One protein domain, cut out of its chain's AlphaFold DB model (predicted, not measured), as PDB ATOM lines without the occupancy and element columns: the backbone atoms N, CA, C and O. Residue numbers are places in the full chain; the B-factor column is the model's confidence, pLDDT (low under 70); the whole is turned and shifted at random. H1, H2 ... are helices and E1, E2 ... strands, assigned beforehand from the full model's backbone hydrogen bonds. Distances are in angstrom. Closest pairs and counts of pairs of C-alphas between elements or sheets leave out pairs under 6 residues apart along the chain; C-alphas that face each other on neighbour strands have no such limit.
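Overview. This is residues 454 to 595 of the 891 residues of an uncharacterized protein of Bacteroides sp. An322 (UniProt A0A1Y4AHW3). Look for a sandwich of two sheets, partly face to face with their strands crossed: a larger one built on the long hairpin of E6 and E7, with E1 and E3 at its edges, and a smaller one of E2, E5 and E4. Helix H2 lies across one end of the long hairpin. The printed part has 142 residues with two named helices and seven named strands, ordered E1 E2 H1 H2 E3 E4 E5 E6 E7; the sheet E1 E7 E6 E3 is mixed, E2 E5 E4 antiparallel. The class is mixed, helices and strands, with under half of the residues in named elements; the whole is compact, radius of gyration of the C-alphas 15.1 A, spans 48 by 33 by 23 A.

Along the chain. Find C-alpha 583 at (-55.171, 6.042, 17.671); from there E7 runs 31.2 A to C-alpha 594 at (-27.212, -4.284, 26.767). E6, residues 562 to 571, is 28.5 A long. E1 is 458 to 461, E3 496 to 500, E2 471 to 474, E5 546 to 549, E4 525 to 528. H1 is 478 to 481; H2, 484 to 493, is 14.2 A long.

Arrangement. Inner strands E7 and E6 are antiparallel, N 566 to O 589 2.9 A. E1 is parallel to E7, N 460 to O 592 2.8 A; E3 is antiparallel to E6, N 499 to O 567 2.8 A. This sheet is twisted. Across the sandwich, strands stand at 56 degrees; look at E1 and E2, closest C-alphas Thr 458 and Val 473, 6.3 A. E5 is antiparallel to E2, N 473 to O 547 3.0 A, and to E4, N 526 to O 548 3.0 A. H2 is on the larger sheet, height 8.7 A, over E7 and E6 and across the strands; Asn 486 and Leu 584 are its closest C-alphas to E7, 5.3 A. H1 only grazes that sheet. Every O i to N i+4 pair in H2 is within hydrogen-bond range; H1 is too short for one.

Size, cuts and confidence. C-alphas 464 and 578 are farthest apart, 51.1 A. The printed part has no cut. Links E3 to E4, E4 to E5, E5 to E6 and E6 to E7 are long. Confidence is under 70 at residues 502 to 505, 511 to 518, 523 and 574 to 577.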
ATOM      1  N   THR A 454     -41.067   9.473  16.627       95.81
ATOM      2  CA  THR A 454     -40.014   8.589  17.155       95.81
ATOM      3  C   THR A 454     -39.124   9.316  18.159       95.81
ATOM      4  O   THR A 454     -38.650  10.425  17.893       95.81
ATOM      5  N   LEU A 455     -38.889   8.681  19.310       95.62
ATOM      6  CA  LEU A 455     -37.908   9.121  20.304       95.62
ATOM      7  C   LEU A 455     -36.479   8.723  19.917       95.62
ATOM      8  O   LEU A 455     -36.252   7.848  19.083       95.62
ATOM      9  N   ALA A 456     -35.500   9.348  20.571       92.38
ATOM     10  CA  ALA A 456     -34.140   8.826  20.570       92.38
ATOM     11  C   ALA A 456     -34.085   7.468  21.295       92.38
ATOM     12  O   ALA A 456     -34.873   7.212  22.207       92.38
ATOM     13  N   ALA A 457     -33.142   6.613  20.896       92.56
ATOM     14  CA  ALA A 457     -32.965   5.310  21.521       92.56
ATOM     15  C   ALA A 457     -32.566   5.450  22.997       92.56
ATOM     16  O   ALA A 457     -31.673   6.225  23.343       92.56
ATOM     17  N   THR A 458     -33.230   4.683  23.858       94.56
ATOM     18  CA  THR A 458     -32.894   4.557  25.278       94.56
ATOM     19  C   THR A 458     -32.041   3.312  25.475       94.56
ATOM     20  O   THR A 458     -32.531   2.205  25.279       94.56
ATOM     21  N   THR A 459     -30.784   3.465  25.883       95.38
ATOM     22  CA  THR A 459     -29.948   2.319  26.270       95.38
ATOM     23  C   THR A 459     -30.143   2.007  27.747       95.38
ATOM     24  O   THR A 459     -30.013   2.888  28.599       95.38
ATOM     25  N   HIS A 460     -30.424   0.746  28.053       94.94
ATOM     26  CA  HIS A 460     -30.493   0.223  29.405       94.94
ATOM     27  C   HIS A 460     -29.544  -0.968  29.536       94.94
ATOM     28  O   HIS A 460     -29.729  -2.010  28.909       94.94
ATOM     29  N   GLN A 461     -28.510  -0.794  30.354       94.00
ATOM     30  CA  GLN A 461     -27.532  -1.838  30.614       94.00
ATOM     31  C   GLN A 461     -27.955  -2.659  31.838       94.00
ATOM     32  O   GLN A 461     -28.165  -2.100  32.915       94.00
ATOM     33  N   ILE A 462     -28.042  -3.978  31.677       94.25
ATOM     34  CA  ILE A 462     -28.296  -4.933  32.757       94.25
ATOM     35  C   ILE A 462     -26.972  -5.232  33.455       94.25
ATOM     36  O   ILE A 462     -26.067  -5.816  32.859       94.25
ATOM     37  N   VAL A 463     -26.853  -4.829  34.720       93.69
ATOM     38  CA  VAL A 463     -25.618  -4.966  35.507       93.69
ATOM     39  C   VAL A 463     -25.837  -5.841  36.746       93.69
ATOM     40  O   VAL A 463     -26.938  -5.840  37.298       93.69
ATOM     41  N   PRO A 464     -24.813  -6.570  37.230       92.44
ATOM     42  CA  PRO A 464     -24.931  -7.367  38.452       92.44
ATOM     43  C   PRO A 464     -25.339  -6.520  39.660       92.44
ATOM     44  O   PRO A 464     -24.968  -5.353  39.756       92.44
ATOM     45  N   GLY A 465     -26.107  -7.105  40.581       89.56
ATOM     46  CA  GLY A 465     -26.627  -6.414  41.771       89.56
ATOM     47  C   GLY A 465     -27.833  -5.499  41.511       89.56
ATOM     48  O   GLY A 465     -28.661  -5.333  42.404       89.56
ATOM     49  N   ASP A 466     -27.991  -4.981  40.288       91.75
ATOM     50  CA  ASP A 466     -29.098  -4.101  39.871       91.75
ATOM     51  C   ASP A 466     -29.750  -4.583  38.558       91.75
ATOM     52  O   ASP A 466     -30.293  -3.809  37.775       91.75
ATOM     53  N   ALA A 467     -29.702  -5.893  38.296       93.06
ATOM     54  CA  ALA A 467     -30.139  -6.482  37.026       93.06
ATOM     55  C   ALA A 467     -31.656  -6.363  36.772       93.06
ATOM     56  O   ALA A 467     -32.121  -6.554  35.653       93.06
ATOM     57  N   LEU A 468     -32.437  -6.052  37.813       94.38
ATOM     58  CA  LEU A 468     -33.888  -5.844  37.748       94.38
ATOM     59  C   LEU A 468     -34.285  -4.367  37.903       94.38
ATOM     60  O   LEU A 468     -35.442  -4.074  38.225       94.38
ATOM     61  N   LYS A 469     -33.341  -3.435  37.715       93.94
ATOM     62  CA  LYS A 469     -33.619  -1.997  37.770       93.94
ATOM     63  C   LYS A 469     -34.677  -1.611  36.743       93.94
ATOM     64  O   LYS A 469     -34.707  -2.131  35.634       93.94
ATOM     65  N   GLU A 470     -35.525  -0.651  37.093       94.38
ATOM     66  CA  GLU A 470     -36.484  -0.089  36.145       94.38
ATOM     67  C   GLU A 470     -35.799   0.568  34.932       94.38
ATOM     68  O   GLU A 470     -34.743   1.203  35.042       94.38
ATOM     69  N   ILE A 471     -36.440   0.454  33.767       94.12
ATOM     70  CA  ILE A 471     -36.035   1.164  32.552       94.12
ATOM     71  C   ILE A 471     -36.727   2.521  32.560       94.12
ATOM     72  O   ILE A 471     -37.954   2.589  32.606       94.12
ATOM     73  N   ARG A 472     -35.958   3.607  32.474       95.00
ATOM     74  CA  ARG A 472     -36.495   4.965  32.358       95.00
ATOM     75  C   ARG A 472     -36.417   5.447  30.916       95.00
ATOM     76  O   ARG A 472     -35.327   5.509  30.360       95.00
ATOM     77  N   VAL A 473     -37.551   5.861  30.362       96.12
ATOM     78  CA  VAL A 473     -37.645   6.461  29.024       96.12
ATOM     79  C   VAL A 473     -38.070   7.917  29.160       96.12
ATOM     80  O   VAL A 473     -39.119   8.202  29.739       96.12
ATOM     81  N   ASP A 474     -37.264   8.831  28.626       96.00
ATOM     82  CA  ASP A 474     -37.557  10.267  28.599       96.00
ATOM     83  C   ASP A 474     -38.317  10.634  27.316       96.00
ATOM     84  O   ASP A 474     -37.883  10.303  26.211       96.00
ATOM     85  N   PHE A 475     -39.458  11.310  27.459       96.12
ATOM     86  CA  PHE A 475     -40.283  11.739  26.330       96.12
ATOM     87  C   PHE A 475     -39.813  13.067  25.721       96.12
ATOM     88  O   PHE A 475     -40.176  13.375  24.581       96.12
ATOM     89  N   GLY A 476     -39.019  13.865  26.445       93.38
ATOM     90  CA  GLY A 476     -38.664  15.226  26.044       93.38
ATOM     91  C   GLY A 476     -39.894  16.034  25.611       93.38
ATOM     92  O   GLY A 476     -40.948  15.981  26.239       93.38
ATOM     93  N   ASP A 477     -39.786  16.732  24.478       94.25
ATOM     94  CA  ASP A 477     -40.867  17.570  23.943       94.25
ATOM     95  C   ASP A 477     -41.732  16.840  22.890       94.25
ATOM     96  O   ASP A 477     -42.450  17.488  22.120       94.25
ATOM     97  N   ILE A 478     -41.668  15.502  22.793       96.69
ATOM     98  CA  ILE A 478     -42.257  14.735  21.675       96.69
ATOM     99  C   ILE A 478     -43.762  14.990  21.511       96.69
ATOM    100  O   ILE A 478     -44.252  15.140  20.391       96.69
ATOM    101  N   PHE A 479     -44.494  15.138  22.620       96.62
ATOM    102  CA  PHE A 479     -45.943  15.331  22.603       96.62
ATOM    103  C   PHE A 479     -46.365  16.683  22.008       96.62
ATOM    104  O   PHE A 479     -47.493  16.831  21.524       96.62
ATOM    105  N   SER A 480     -45.461  17.669  21.968       95.62
ATOM    106  CA  SER A 480     -45.719  18.977  21.352       95.62
ATOM    107  C   SER A 480     -45.971  18.890  19.840       95.62
ATOM    108  O   SER A 480     -46.687  19.736  19.296       95.62
ATOM    109  N   LYS A 481     -45.462  17.835  19.187       96.12
ATOM    110  CA  LYS A 481     -45.581  17.599  17.742       96.12
ATOM    111  C   LYS A 481     -46.972  17.139  17.300       96.12
ATOM    112  O   LYS A 481     -47.347  17.362  16.152       96.12
ATOM    113  N   PHE A 482     -47.762  16.554  18.202       95.25
ATOM    114  CA  PHE A 482     -49.136  16.151  17.893       95.25
ATOM    115  C   PHE A 482     -50.086  17.361  17.877       95.25
ATOM    116  O   PHE A 482     -49.887  18.319  18.630       95.25
ATOM    117  N   PRO A 483     -51.158  17.352  17.067       94.69
ATOM    118  CA  PRO A 483     -52.154  18.420  17.081       94.69
ATOM    119  C   PRO A 483     -52.819  18.591  18.455       94.69
ATOM    120  O   PRO A 483     -53.105  17.617  19.152       94.69
ATOM    121  N   ALA A 484     -53.154  19.832  18.826       94.25
ATOM    122  CA  ALA A 484     -53.820  20.121  20.102       94.25
ATOM    123  C   ALA A 484     -55.175  19.402  20.252       94.25
ATOM    124  O   ALA A 484     -55.536  19.009  21.358       94.25
ATOM    125  N   ALA A 485     -55.899  19.189  19.145       90.69
ATOM    126  CA  ALA A 485     -57.148  18.427  19.139       90.69
ATOM    127  C   ALA A 485     -56.932  16.962  19.553       90.69
ATOM    128  O   ALA A 485     -57.687  16.451  20.377       90.69
ATOM    129  N   ASN A 486     -55.872  16.319  19.053       92.00
ATOM    130  CA  ASN A 486     -55.516  14.945  19.407       92.00
ATOM    131  C   ASN A 486     -55.072  14.844  20.867       92.00
ATOM    132  O   ASN A 486     -55.503  13.938  21.572       92.00
ATOM    133  N   ARG A 487     -54.263  15.801  21.347       93.50
ATOM    134  CA  ARG A 487     -53.859  15.863  22.761       93.50
ATOM    135  C   ARG A 487     -55.052  16.002  23.701       93.50
ATOM    136  O   ARG A 487     -55.147  15.269  24.679       93.50
ATOM    137  N   GLU A 488     -55.985  16.899  23.388       91.00
ATOM    138  CA  GLU A 488     -57.192  17.074  24.198       91.00
ATOM    139  C   GLU A 488     -58.118  15.851  24.114       91.00
ATOM    140  O   GLU A 488     -58.687  15.444  25.125       91.00
ATOM    141  N   ALA A 489     -58.246  15.219  22.942       89.31
ATOM    142  CA  ALA A 489     -58.985  13.965  22.803       89.31
ATOM    143  C   ALA A 489     -58.357  12.842  23.645       89.31
ATOM    144  O   ALA A 489     -59.082  12.128  24.338       89.31
ATOM    145  N   ALA A 490     -57.024  12.737  23.649       91.12
ATOM    146  CA  ALA A 490     -56.287  11.747  24.427       91.12
ATOM    147  C   ALA A 490     -56.500  11.973  25.927       91.12
ATOM    148  O   ALA A 490     -56.923  11.057  26.629       91.12
ATOM    149  N   ARG A 491     -56.351  13.217  26.399       90.69
ATOM    150  CA  ARG A 491     -56.649  13.602  27.786       90.69
ATOM    151  C   ARG A 491     -58.088  13.269  28.190       90.69
ATOM    152  O   ARG A 491     -58.334  12.796  29.295       90.69
ATOM    153  N   ARG A 492     -59.060  13.508  27.303       88.31
ATOM    154  CA  ARG A 492     -60.473  13.194  27.566       88.31
ATOM    155  C   ARG A 492     -60.758  11.696  27.628       88.31
ATOM    156  O   ARG A 492     -61.567  11.300  28.460       88.31
ATOM    157  N   SER A 493     -60.118  10.898  26.773       87.88
ATOM    158  CA  SER A 493     -60.229   9.434  26.825       87.88
ATOM    159  C   SER A 493     -59.624   8.874  28.116       87.88
ATOM    160  O   SER A 493     -60.178   7.975  28.746       87.88
ATOM    161  N   GLY A 494     -58.485   9.441  28.526       88.12
ATOM    162  CA  GLY A 494     -57.682   8.964  29.637       88.12
ATOM    163  C   GLY A 494     -57.041   7.586  29.420       88.12
ATOM    164  O   GLY A 494     -56.571   7.008  30.398       88.12
ATOM    165  N   GLN A 495     -57.035   7.060  28.187       89.38
ATOM    166  CA  GLN A 495     -56.592   5.701  27.861       89.38
ATOM    167  C   GLN A 495     -55.207   5.729  27.201       89.38
ATOM    168  O   GLN A 495     -55.067   6.067  26.024       89.38
ATOM    169  N   PHE A 496     -54.179   5.391  27.982       90.50
ATOM    170  CA  PHE A 496     -52.773   5.427  27.578       90.50
ATOM    171  C   PHE A 496     -52.114   4.083  27.843       90.50
ATOM    172  O   PHE A 496     -52.201   3.554  28.953       90.50
ATOM    173  N   TYR A 497     -51.409   3.564  26.846       90.31
ATOM    174  CA  TYR A 497     -50.817   2.236  26.902       90.31
ATOM    175  C   TYR A 497     -49.411   2.242  26.335       90.31
ATOM    176  O   TYR A 497     -49.103   2.997  25.416       90.31
ATOM    177  N   VAL A 498     -48.581   1.342  26.851       90.81
ATOM    178  CA  VAL A 498     -47.337   0.948  26.196       90.81
ATOM    179  C   VAL A 498     -47.529  -0.463  25.678       90.81
ATOM    180  O   VAL A 498     -48.013  -1.331  26.400       90.81
ATOM    181  N   THR A 499     -47.179  -0.681  24.423       87.69
ATOM    182  CA  THR A 499     -47.260  -1.973  23.743       87.69
ATOM    183  C   THR A 499     -45.908  -2.281  23.112       87.69
ATOM    184  O   THR A 499     -45.059  -1.397  22.997       87.69
ATOM    185  N   GLU A 500     -45.684  -3.525  22.719       85.19
ATOM    186  CA  GLU A 500     -44.541  -3.870  21.870       85.19
ATOM    187  C   GLU A 500     -44.978  -3.876  20.410       85.19
ATOM    188  O   GLU A 500     -46.117  -4.241  20.112       85.19
ATOM    189  N   ALA A 501     -44.074  -3.521  19.498       80.25
ATOM    190  CA  ALA A 501     -44.350  -3.619  18.071       80.25
ATOM    191  C   ALA A 501     -44.713  -5.066  17.670       80.25
ATOM    192  O   ALA A 501     -44.100  -6.029  18.133       80.25
ATOM    193  N   ASN A 502     -45.690  -5.224  16.769       68.31
ATOM    194  CA  ASN A 502     -46.287  -6.522  16.406       68.31
ATOM    195  C   ASN A 502     -45.288  -7.571  15.871       68.31
ATOM    196  O   ASN A 502     -45.585  -8.762  15.883       68.31
ATOM    197  N   THR A 503     -44.118  -7.152  15.392       63.75
ATOM    198  CA  THR A 503     -43.089  -8.023  14.805       63.75
ATOM    199  C   THR A 503     -42.067  -8.545  15.816       63.75
ATOM    200  O   THR A 503     -41.134  -9.246  15.423       63.75
ATOM    201  N   GLN A 504     -42.214  -8.210  17.101       67.38
ATOM    202  CA  GLN A 504     -41.203  -8.471  18.117       67.38
ATOM    203  C   GLN A 504     -41.763  -9.245  19.319       67.38
ATOM    204  O   GLN A 504     -42.829  -8.930  19.859       67.38
ATOM    205  N   THR A 505     -41.013 -10.261  19.757       64.81
ATOM    206  CA  THR A 505     -41.136 -10.827  21.103       64.81
ATOM    207  C   THR A 505     -40.133 -10.110  21.997       64.81
ATOM    208  O   THR A 505     -38.964  -9.945  21.626       64.81
ATOM    209  N   GLY A 506     -40.632  -9.506  23.071       70.19
ATOM    210  CA  GLY A 506     -39.894  -8.478  23.777       70.19
ATOM    211  C   GLY A 506     -39.309  -8.882  25.119       70.19
ATOM    212  O   GLY A 506     -39.383 -10.022  25.559       70.19
ATOM    213  N   PHE A 507     -38.658  -7.907  25.742       84.25
ATOM    214  CA  PHE A 507     -37.898  -8.066  26.979       84.25
ATOM    215  C   PHE A 507     -38.799  -8.192  28.223       84.25
ATOM    216  O   PHE A 507     -38.391  -8.777  29.228       84.25
ATOM    217  N   LEU A 508     -40.030  -7.665  28.164       88.06
ATOM    218  CA  LEU A 508     -40.975  -7.634  29.282       88.06
ATOM    219  C   LEU A 508     -42.235  -8.453  28.988       88.06
ATOM    220  O   LEU A 508     -42.695  -8.548  27.853       88.06
ATOM    221  N   VAL A 509     -42.838  -9.020  30.033       84.50
ATOM    222  CA  VAL A 509     -44.114  -9.731  29.914       84.50
ATOM    223  C   VAL A 509     -45.230  -8.783  29.476       84.50
ATOM    224  O   VAL A 509     -45.429  -7.699  30.035       84.50
ATOM    225  N   LYS A 510     -46.006  -9.227  28.489       79.56
ATOM    226  CA  LYS A 510     -47.240  -8.562  28.066       79.56
ATOM    227  C   LYS A 510     -48.370  -8.919  29.030       79.56
ATOM    228  O   LYS A 510     -48.431 -10.025  29.566       79.56
ATOM    229  N   SER A 511     -49.280  -7.981  29.251       68.38
ATOM    230  CA  SER A 511     -50.507  -8.203  30.010       68.38
ATOM    231  C   SER A 511     -51.632  -8.715  29.108       68.38
ATOM    232  O   SER A 511     -51.653  -8.471  27.903       68.38
ATOM    233  N   THR A 512     -52.610  -9.391  29.711       57.97
ATOM    234  CA  THR A 512     -53.789  -9.963  29.037       57.97
ATOM    235  C   THR A 512     -54.818  -8.932  28.564       57.97
ATOM    236  O   THR A 512     -55.857  -9.322  28.029       57.97
ATOM    237  N   LEU A 513     -54.579  -7.630  28.756       62.72
ATOM    238  CA  LEU A 513     -55.486  -6.602  28.258       62.72
ATOM    239  C   LEU A 513     -55.229  -6.371  26.764       62.72
ATOM    240  O   LEU A 513     -54.271  -5.692  26.386       62.72
ATOM    241  N   ASN A 514     -56.101  -6.945  25.933       64.31
ATOM    242  CA  ASN A 514     -56.179  -6.635  24.510       64.31
ATOM    243  C   ASN A 514     -56.880  -5.290  24.326       64.31
ATOM    244  O   ASN A 514     -57.990  -5.093  24.823       64.31
ATOM    245  N   LEU A 515     -56.236  -4.383  23.601       66.62
ATOM    246  CA  LEU A 515     -56.838  -3.124  23.184       66.62
ATOM    247  C   LEU A 515     -57.856  -3.359  22.070       66.62
ATOM    248  O   LEU A 515     -57.724  -4.297  21.282       66.62
ATOM    249  N   SER A 516     -58.788  -2.419  21.913       63.12
ATOM    250  CA  SER A 516     -59.691  -2.339  20.757       63.12
ATOM    251  C   SER A 516     -58.977  -2.244  19.391       63.12
ATOM    252  O   SER A 516     -59.629  -2.296  18.360       63.12
ATOM    253  N   ILE A 517     -57.651  -2.155  19.330       63.12
ATOM    254  CA  ILE A 517     -56.851  -2.235  18.091       63.12
ATOM    255  C   ILE A 517     -56.033  -3.533  17.982       63.12
ATOM    256  O   ILE A 517     -55.055  -3.585  17.247       63.12
ATOM    257  N   ASN A 518     -56.400  -4.581  18.730       65.88
ATOM    258  CA  ASN A 518     -55.717  -5.883  18.750       65.88
ATOM    259  C   ASN A 518     -54.228  -5.819  19.154       65.88
ATOM    260  O   ASN A 518     -53.415  -6.617  18.691       65.88
ATOM    261  N   LYS A 519     -53.868  -4.897  20.057       71.19
ATOM    262  CA  LYS A 519     -52.527  -4.812  20.667       71.19
ATOM    263  C   LYS A 519     -52.561  -5.246  22.134       71.19
ATOM    264  O   LYS A 519     -53.538  -4.981  22.831       71.19
ATOM    265  N   GLN A 520     -51.485  -5.877  22.605       76.56
ATOM    266  CA  GLN A 520     -51.294  -6.243  24.014       76.56
ATOM    267  C   GLN A 520     -50.447  -5.196  24.738       76.56
ATOM    268  O   GLN A 520     -49.500  -4.653  24.169       76.56
ATOM    269  N   THR A 521     -50.770  -4.931  26.002       82.19
ATOM    270  CA  THR A 521     -50.178  -3.822  26.768       82.19
ATOM    271  C   THR A 521     -49.204  -4.295  27.837       82.19
ATOM    272  O   THR A 521     -49.372  -5.369  28.406       82.19
ATOM    273  N   ILE A 522     -48.219  -3.468  28.170       82.69
ATOM    274  CA  ILE A 522     -47.327  -3.650  29.316       82.69
ATOM    275  C   ILE A 522     -48.020  -3.047  30.544       82.69
ATOM    276  O   ILE A 522     -48.311  -1.854  30.582       82.69
ATOM    277  N   SER A 523     -48.309  -3.865  31.558       68.38
ATOM    278  CA  SER A 523     -49.145  -3.461  32.704       68.38
ATOM    279  C   SER A 523     -48.414  -2.685  33.805       68.38
ATOM    280  O   SER A 523     -49.068  -2.105  34.667       68.38
ATOM    281  N   ASN A 524     -47.078  -2.668  33.805       79.56
ATOM    282  CA  ASN A 524     -46.266  -2.113  34.897       79.56
ATOM    283  C   ASN A 524     -45.476  -0.871  34.472       79.56
ATOM    284  O   ASN A 524     -44.270  -0.768  34.701       79.56
ATOM    285  N   VAL A 525     -46.190   0.065  33.845       90.81
ATOM    286  CA  VAL A 525     -45.668   1.369  33.430       90.81
ATOM    287  C   VAL A 525     -46.150   2.448  34.388       90.81
ATOM    288  O   VAL A 525     -47.337   2.520  34.710       90.81
ATOM    289  N   GLN A 526     -45.233   3.302  34.830       93.25
ATOM    290  CA  GLN A 526     -45.547   4.497  35.608       93.25
ATOM    291  C   GLN A 526     -45.138   5.748  34.839       93.25
ATOM    292  O   GLN A 526     -44.128   5.756  34.141       93.25
ATOM    293  N   TYR A 527     -45.925   6.811  34.980       95.88
ATOM    294  CA  TYR A 527     -45.770   8.057  34.237       95.88
ATOM    295  C   TYR A 527     -45.471   9.206  35.194       95.88
ATOM    296  O   TYR A 527     -46.110   9.324  36.242       95.88
ATOM    297  N   PHE A 528     -44.522  10.066  34.832       97.38
ATOM    298  CA  PHE A 528     -44.006  11.108  35.715       97.38
ATOM    299  C   PHE A 528     -43.826  12.449  35.014       97.38
ATOM    300  O   PHE A 528     -43.533  12.537  33.818       97.38
ATOM    301  N   LYS A 529     -43.943  13.509  35.809       97.38
ATOM    302  CA  LYS A 529     -43.632  14.885  35.421       97.38
ATOM    303  C   LYS A 529     -42.155  15.194  35.642       97.38
ATOM    304  O   LYS A 529     -41.443  14.470  36.338       97.38
ATOM    305  N   ALA A 530     -41.707  16.329  35.109       94.94
ATOM    306  CA  ALA A 530     -40.317  16.777  35.227       94.94
ATOM    307  C   ALA A 530     -39.852  16.987  36.684       94.94
ATOM    308  O   ALA A 530     -38.667  16.843  36.980       94.94
ATOM    309  N   ASP A 531     -40.770  17.297  37.607       95.00
ATOM    310  CA  ASP A 531     -40.482  17.451  39.041       95.00
ATOM    311  C   ASP A 531     -40.425  16.118  39.817       95.00
ATOM    312  O   ASP A 531     -40.158  16.115  41.019       95.00
ATOM    313  N   GLY A 532     -40.662  14.990  39.137       93.81
ATOM    314  CA  GLY A 532     -40.684  13.648  39.714       93.81
ATOM    315  C   GLY A 532     -42.011  13.239  40.353       93.81
ATOM    316  O   GLY A 532     -42.111  12.127  40.868       93.81
ATOM    317  N   SER A 533     -43.040  14.089  40.327       96.56
ATOM    318  CA  SER A 533     -44.387  13.691  40.740       96.56
ATOM    319  C   SER A 533     -45.058  12.801  39.686       96.56
ATOM    320  O   SER A 533     -44.750  12.876  38.495       96.56
ATOM    321  N   VAL A 534     -45.977  11.938  40.127       96.94
ATOM    322  CA  VAL A 534     -46.747  11.061  39.233       96.94
ATOM    323  C   VAL A 534     -47.637  11.911  38.324       96.94
ATOM    324  O   VAL A 534     -48.343  12.803  38.796       96.94
ATOM    325  N   TRP A 535     -47.607  11.613  37.029       96.75
ATOM    326  CA  TRP A 535     -48.529  12.160  36.042       96.75
ATOM    327  C   TRP A 535     -49.789  11.294  35.971       96.75
ATOM    328  O   TRP A 535     -49.717  10.064  36.023       96.75
ATOM    329  N   THR A 536     -50.955  11.923  35.849       92.69
ATOM    330  CA  THR A 536     -52.238  11.218  35.720       92.69
ATOM    331  C   THR A 536     -52.939  11.582  34.421       92.69
ATOM    332  O   THR A 536     -52.832  12.704  33.938       92.69
ATOM    333  N   SER A 537     -53.758  10.666  33.904       87.31
ATOM    334  CA  SER A 537     -54.450  10.814  32.616       87.31
ATOM    335  C   SER A 537     -55.420  12.002  32.514       87.31
ATOM    336  O   SER A 537     -55.875  12.334  31.423       87.31
ATOM    337  N   SER A 538     -55.731  12.654  33.639       87.81
ATOM    338  CA  SER A 538     -56.562  13.861  33.691       87.81
ATOM    339  C   SER A 538     -55.806  15.161  33.378       87.81
ATOM    340  O   SER A 538     -56.443  16.179  33.078       87.81
ATOM    341  N   GLU A 539     -54.475  15.123  33.447       93.31
ATOM    342  CA  GLU A 539     -53.565  16.259  33.278       93.31
ATOM    343  C   GLU A 539     -53.174  16.459  31.809       93.31
ATOM    344  O   GLU A 539     -53.436  15.605  30.963       93.31
ATOM    345  N   ASP A 540     -52.579  17.607  31.476       93.44
ATOM    346  CA  ASP A 540     -52.118  17.836  30.106       93.44
ATOM    347  C   ASP A 540     -50.986  16.849  29.780       93.44
ATOM    348  O   ASP A 540     -50.058  16.658  30.568       93.44
ATOM    349  N   ILE A 541     -51.052  16.208  28.612       95.81
ATOM    350  CA  ILE A 541     -50.004  15.290  28.159       95.81
ATOM    351  C   ILE A 541     -48.675  16.010  27.907       95.81
ATOM    352  O   ILE A 541     -47.628  15.377  27.898       95.81
ATOM    353  N   LEU A 542     -48.687  17.336  27.745       96.31
ATOM    354  CA  LEU A 542     -47.456  18.127  27.692       96.31
ATOM    355  C   LEU A 542     -46.698  18.165  29.030       96.31
ATOM    356  O   LEU A 542     -45.510  18.475  29.028       96.31
ATOM    357  N   ASP A 543     -47.347  17.833  30.149       95.88
ATOM    358  CA  ASP A 543     -46.690  17.726  31.458       95.88
ATOM    359  C   ASP A 543     -46.026  16.350  31.674       95.88
ATOM    360  O   ASP A 543     -45.276  16.171  32.641       95.88
ATOM    361  N   LEU A 544     -46.293  15.369  30.799       96.94
ATOM    362  CA  LEU A 544     -45.687  14.039  30.853       96.94
ATOM    363  C   LEU A 544     -44.235  14.108  30.369       96.94
ATOM    364  O   LEU A 544     -43.972  14.328  29.189       96.94
ATOM    365  N   SER A 545     -43.291  13.884  31.283       96.25
ATOM    366  CA  SER A 545     -41.858  14.029  31.011       96.25
ATOM    367  C   SER A 545     -41.159  12.695  30.789       96.25
ATOM    368  O   SER A 545     -40.344  12.584  29.884       96.25
ATOM    369  N   TYR A 546     -41.449  11.672  31.592       96.69
ATOM    370  CA  TYR A 546     -40.827  10.360  31.431       96.69
ATOM    371  C   TYR A 546     -41.743   9.247  31.929       96.69
ATOM    372  O   TYR A 546     -42.685   9.484  32.689       96.69
ATOM    373  N   MET A 547     -41.443   8.022  31.511       96.00
ATOM    374  CA  MET A 547     -42.027   6.814  32.080       96.00
ATOM    375  C   MET A 547     -40.955   5.919  32.688       96.00
ATOM    376  O   MET A 547     -39.789   5.970  32.283       96.00
ATOM    377  N   THR A 548     -41.364   5.078  33.632       95.31
ATOM    378  CA  THR A 548     -40.560   3.946  34.086       95.31
ATOM    379  C   THR A 548     -41.275   2.632  33.796       95.31
ATOM    380  O   THR A 548     -42.496   2.523  33.929       95.31
ATOM    381  N   LEU A 549     -40.503   1.643  33.348       93.19
ATOM    382  CA  LEU A 549     -40.938   0.273  33.104       93.19
ATOM    383  C   LEU A 549     -40.339  -0.598  34.205       93.19
ATOM    384  O   LEU A 549     -39.114  -0.695  34.321       93.19
ATOM    385  N   ASN A 550     -41.183  -1.227  35.018       91.38
ATOM    386  CA  ASN A 550     -40.694  -2.109  36.070       91.38
ATOM    387  C   ASN A 550     -40.225  -3.446  35.475       91.38
ATOM    388  O   ASN A 550     -41.030  -4.179  34.906       91.38
ATOM    389  N   VAL A 551     -38.941  -3.769  35.639       92.25
ATOM    390  CA  VAL A 551     -38.345  -5.033  35.172       92.25
ATOM    391  C   VAL A 551     -38.572  -6.154  36.187       92.25
ATOM    392  O   VAL A 551     -38.865  -7.289  35.811       92.25
ATOM    393  N   ALA A 552     -38.513  -5.841  37.484       92.75
ATOM    394  CA  ALA A 552     -38.744  -6.813  38.545       92.75
ATOM    395  C   ALA A 552     -40.157  -7.412  38.447       92.75
ATOM    396  O   ALA A 552     -41.160  -6.699  38.378       92.75
ATOM    397  N   GLY A 553     -40.228  -8.741  38.453       92.06
ATOM    398  CA  GLY A 553     -41.457  -9.514  38.295       92.06
ATOM    399  C   GLY A 553     -42.029  -9.539  36.873       92.06
ATOM    400  O   GLY A 553     -43.098 -10.118  36.691       92.06
ATOM    401  N   ASN A 554     -41.350  -8.930  35.893       91.69
ATOM    402  CA  ASN A 554     -41.851  -8.732  34.535       91.69
ATOM    403  C   ASN A 554     -40.889  -9.150  33.419       91.69
ATOM    404  O   ASN A 554     -41.152  -8.816  32.271       91.69
ATOM    405  N   VAL A 555     -39.804  -9.867  33.703       92.19
ATOM    406  CA  VAL A 555     -38.898 -10.353  32.649       92.19
ATOM    407  C   VAL A 555     -39.606 -11.429  31.815       92.19
ATOM    408  O   VAL A 555     -40.157 -12.391  32.368       92.19
ATOM    409  N   ALA A 556     -39.621 -11.260  30.490       91.56
ATOM    410  CA  ALA A 556     -40.192 -12.240  29.566       91.56
ATOM    411  C   ALA A 556     -39.350 -13.524  29.514       91.56
ATOM    412  O   ALA A 556     -38.130 -13.478  29.658       91.56
ATOM    413  N   GLY A 557     -39.994 -14.674  29.289       89.88
ATOM    414  CA  GLY A 557     -39.323 -15.981  29.260       89.88
ATOM    415  C   GLY A 557     -38.308 -16.152  28.123       89.88
ATOM    416  O   GLY A 557     -37.414 -16.990  28.213       89.88
ATOM    417  N   ASP A 558     -38.423 -15.337  27.076       88.56
ATOM    418  CA  ASP A 558     -37.553 -15.286  25.902       88.56
ATOM    419  C   ASP A 558     -36.710 -13.997  25.826       88.56
ATOM    420  O   ASP A 558     -36.147 -13.674  24.774       88.56
ATOM    421  N   ALA A 559     -36.595 -13.269  26.943       91.75
ATOM    422  CA  ALA A 559     -35.794 -12.055  27.039       91.75
ATOM    423  C   ALA A 559     -34.315 -12.308  26.693       91.75
ATOM    424  O   ALA A 559     -33.699 -13.276  27.144       91.75
ATOM    425  N   LYS A 560     -33.719 -11.380  25.936       92.62
ATOM    426  CA  LYS A 560     -32.301 -11.399  25.532       92.62
ATOM    427  C   LYS A 560     -31.732  -9.982  25.359       92.62
ATOM    428  O   LYS A 560     -32.509  -9.040  25.209       92.62
ATOM    429  N   PRO A 561     -30.407  -9.783  25.338       92.94
ATOM    430  CA  PRO A 561     -29.833  -8.513  24.895       92.94
ATOM    431  C   PRO A 561     -30.237  -8.193  23.446       92.94
ATOM    432  O   PRO A 561     -30.374  -9.101  22.621       92.94
ATOM    433  N   GLY A 562     -30.425  -6.914  23.129       92.81
ATOM    434  CA  GLY A 562     -30.775  -6.458  21.785       92.81
ATOM    435  C   GLY A 562     -31.673  -5.225  21.755       92.81
ATOM    436  O   GLY A 562     -32.013  -4.650  22.788       92.81
ATOM    437  N   ASP A 563     -32.064  -4.844  20.541       92.50
ATOM    438  CA  ASP A 563     -32.918  -3.689  20.287       92.50
ATOM    439  C   ASP A 563     -34.400  -4.065  20.352       92.50
ATOM    440  O   ASP A 563     -34.862  -4.993  19.682       92.50
ATOM    441  N   TYR A 564     -35.160  -3.300  21.128       91.19
ATOM    442  CA  TYR A 564     -36.593  -3.438  21.331       91.19
ATOM    443  C   TYR A 564     -37.339  -2.186  20.898       91.19
ATOM    444  O   TYR A 564     -36.912  -1.066  21.166       91.19
ATOM    445  N   THR A 565     -38.476  -2.374  20.232       92.12
ATOM    446  CA  THR A 565     -39.356  -1.268  19.848       92.12
ATOM    447  C   THR A 565     -40.645  -1.325  20.652       92.12
ATOM    448  O   THR A 565     -41.482  -2.208  20.450       92.12
ATOM    449  N   LEU A 566     -40.810  -0.355  21.549       91.88
ATOM    450  CA  LEU A 566     -42.060  -0.130  22.264       91.88
ATOM    451  C   LEU A 566     -42.873   0.964  21.562       91.88
ATOM    452  O   LEU A 566     -42.323   1.858  20.920       91.88
ATOM    453  N   GLU A 567     -44.190   0.920  21.714       92.25
ATOM    454  CA  GLU A 567     -45.104   1.958  21.251       92.25
ATOM    455  C   GLU A 567     -45.899   2.497  22.439       92.25
ATOM    456  O   GLU A 567     -46.651   1.750  23.066       92.25
ATOM    457  N   PHE A 568     -45.765   3.790  22.730       93.88
ATOM    458  CA  PHE A 568     -46.726   4.496  23.575       93.88
ATOM    459  C   PHE A 568     -47.890   4.955  22.703       93.88
ATOM    460  O   PHE A 568     -47.692   5.666  21.716       93.88
ATOM    461  N   ILE A 569     -49.103   4.560  23.070       92.44
ATOM    462  CA  ILE A 569     -50.310   4.808  22.289       92.44
ATOM    463  C   ILE A 569     -51.377   5.397  23.207       92.44
ATOM    464  O   ILE A 569     -51.663   4.854  24.275       92.44
ATOM    465  N   ALA A 570     -51.986   6.495  22.771       92.31
ATOM    466  CA  ALA A 570     -53.251   6.967  23.315       92.31
ATOM    467  C   ALA A 570     -54.370   6.608  22.339       92.31
ATOM    468  O   ALA A 570     -54.250   6.917  21.152       92.31
ATOM    469  N   ILE A 571     -55.449   6.003  22.829       88.69
ATOM    470  CA  ILE A 571     -56.602   5.608  22.008       88.69
ATOM    471  C   ILE A 571     -57.887   6.249  22.533       88.69
ATOM    472  O   ILE A 571     -58.012   6.501  23.727       88.69
ATOM    473  N   ASP A 572     -58.873   6.491  21.673       86.94
ATOM    474  CA  ASP A 572     -60.181   7.023  22.088       86.94
ATOM    475  C   ASP A 572     -61.120   5.955  22.684       86.94
ATOM    476  O   ASP A 572     -62.323   5.939  22.429       86.94
ATOM    477  N   GLU A 573     -60.603   5.057  23.517       77.81
ATOM    478  CA  GLU A 573     -61.396   3.942  24.028       77.81
ATOM    479  C   GLU A 573     -62.446   4.404  25.058       77.81
ATOM    480  O   GLU A 573     -62.157   5.150  25.995       77.81
ATOM    481  N   ASN A 574     -63.703   3.988  24.851       67.00
ATOM    482  CA  ASN A 574     -64.871   4.342  25.676       67.00
ATOM    483  C   ASN A 574     -65.180   5.854  25.795       67.00
ATOM    484  O   ASN A 574     -65.980   6.255  26.646       67.00
ATOM    485  N   ASN A 575     -64.586   6.714  24.955       62.72
ATOM    486  CA  ASN A 575     -64.769   8.172  25.031       62.72
ATOM    487  C   ASN A 575     -66.155   8.614  24.518       62.72
ATOM    488  O   ASN A 575     -66.749   9.575  25.017       62.72
ATOM    489  N   THR A 576     -66.705   7.887  23.540       64.44
ATOM    490  CA  THR A 576     -68.093   8.028  23.080       64.44
ATOM    491  C   THR A 576     -68.739   6.652  22.906       64.44
ATOM    492  O   THR A 576     -68.036   5.685  22.633       64.44
ATOM    493  N   PRO A 577     -70.071   6.522  23.040       68.81
ATOM    494  CA  PRO A 577     -70.734   5.221  22.916       68.81
ATOM    495  C   PRO A 577     -70.734   4.643  21.491       68.81
ATOM    496  O   PRO A 577     -71.106   3.487  21.325       68.81
ATOM    497  N   THR A 578     -70.380   5.436  20.472       79.12
ATOM    498  CA  THR A 578     -70.541   5.076  19.050       79.12
ATOM    499  C   THR A 578     -69.246   5.108  18.242       79.12
ATOM    500  O   THR A 578     -69.258   4.644  17.110       79.12
ATOM    501  N   VAL A 579     -68.157   5.674  18.776       82.94
ATOM    502  CA  VAL A 579     -66.823   5.685  18.151       82.94
ATOM    503  C   VAL A 579     -65.781   5.384  19.226       82.94
ATOM    504  O   VAL A 579     -65.773   6.055  20.265       82.94
ATOM    505  N   SER A 580     -64.958   4.362  18.991       84.75
ATOM    506  CA  SER A 580     -63.940   3.865  19.916       84.75
ATOM    507  C   SER A 580     -62.847   3.076  19.184       84.75
ATOM    508  O   SER A 580     -63.122   2.291  18.275       84.75
ATOM    509  N   GLY A 581     -61.612   3.194  19.659       82.88
ATOM    510  CA  GLY A 581     -60.451   2.448  19.172       82.88
ATOM    511  C   GLY A 581     -59.618   3.156  18.099       82.88
ATOM    512  O   GLY A 581     -58.820   2.497  17.452       82.88
ATOM    513  N   ASN A 582     -59.771   4.463  17.894       87.94
ATOM    514  CA  ASN A 582     -58.876   5.273  17.067       87.94
ATOM    515  C   ASN A 582     -57.591   5.631  17.822       87.94
ATOM    516  O   ASN A 582     -57.649   6.067  18.975       87.94
ATOM    517  N   GLU A 583     -56.438   5.521  17.159       91.31
ATOM    518  CA  GLU A 583     -55.171   6.042  17.671       91.31
ATOM    519  C   GLU A 583     -55.182   7.582  17.628       91.31
ATOM    520  O   GLU A 583     -55.397   8.215  16.595       91.31
ATOM    521  N   LEU A 584     -54.934   8.214  18.774       91.75
ATOM    522  CA  LEU A 584     -54.900   9.671  18.922       91.75
ATOM    523  C   LEU A 584     -53.464  10.195  18.920       91.75
ATOM    524  O   LEU A 584     -53.167  11.242  18.336       91.75
ATOM    525  N   ILE A 585     -52.582   9.466  19.604       94.50
ATOM    526  CA  ILE A 585     -51.151   9.735  19.741       94.50
ATOM    527  C   ILE A 585     -50.437   8.395  19.639       94.50
ATOM    528  O   ILE A 585     -50.848   7.439  20.295       94.50
ATOM    529  N   LYS A 586     -49.347   8.349  18.874       95.44
ATOM    530  CA  LYS A 586     -48.482   7.176  18.763       95.44
ATOM    531  C   LYS A 586     -47.029   7.608  18.795       95.44
ATOM    532  O   LYS A 586     -46.600   8.408  17.969       95.44
ATOM    533  N   VAL A 587     -46.276   7.098  19.758       96.38
ATOM    534  CA  VAL A 587     -44.850   7.376  19.910       96.38
ATOM    535  C   VAL A 587     -44.084   6.064  19.843       96.38
ATOM    536  O   VAL A 587     -44.322   5.167  20.647       96.38
ATOM    537  N   THR A 588     -43.154   5.966  18.900       95.62
ATOM    538  CA  THR A 588     -42.207   4.854  18.793       95.62
ATOM    539  C   THR A 588     -41.030   5.099  19.731       95.62
ATOM    540  O   THR A 588     -40.402   6.161  19.694       95.62
ATOM    541  N   ILE A 589     -40.720   4.101  20.553       95.19
ATOM    542  CA  ILE A 589     -39.739   4.158  21.634       95.19
ATOM    543  C   ILE A 589     -38.707   3.045  21.412       95.19
ATOM    544  O   ILE A 589     -38.956   1.893  21.778       95.19
ATOM    545  N   PRO A 590     -37.548   3.360  20.811       94.94
ATOM    546  CA  PRO A 590     -36.458   2.404  20.694       94.94
ATOM    547  C   PRO A 590     -35.766   2.228  22.053       94.94
ATOM    548  O   PRO A 590     -35.374   3.212  22.686       94.94
ATOM    549  N   VAL A 591     -35.592   0.985  22.493       93.81
ATOM    550  CA  VAL A 591     -34.916   0.606  23.738       93.81
ATOM    551  C   VAL A 591     -33.842  -0.437  23.427       93.81
ATOM    552  O   VAL A 591     -34.172  -1.529  22.984       93.81
ATOM    553  N   SER A 592     -32.571  -0.123  23.669       94.75
ATOM    554  CA  SER A 592     -31.464  -1.085  23.567       94.75
ATOM    555  C   SER A 592     -31.210  -1.702  24.939       94.75
ATOM    556  O   SER A 592     -30.934  -0.975  25.896       94.75
ATOM    557  N   ILE A 593     -31.323  -3.026  25.046       94.56
ATOM    558  CA  ILE A 593     -30.962  -3.783  26.247       94.56
ATOM    559  C   ILE A 593     -29.564  -4.358  26.051       94.56
ATOM    560  O   ILE A 593     -29.346  -5.207  25.184       94.56
ATOM    561  N   GLU A 594     -28.626  -3.927  26.886       95.12
ATOM    562  CA  GLU A 594     -27.212  -4.284  26.767       95.12
ATOM    563  C   GLU A 594     -26.706  -5.004  28.015       95.12
ATOM    564  O   GLU A 594     -27.199  -4.800  29.123       95.12
ATOM    565  N   THR A 595     -25.674  -5.821  27.841       94.81
ATOM    566  CA  THR A 595     -24.863  -6.354  28.939       94.81
ATOM    567  C   THR A 595     -23.508  -5.652  28.959       94.81
ATOM    568  O   THR A 595     -23.009  -5.271  27.898       94.81
TER     569      THR A 595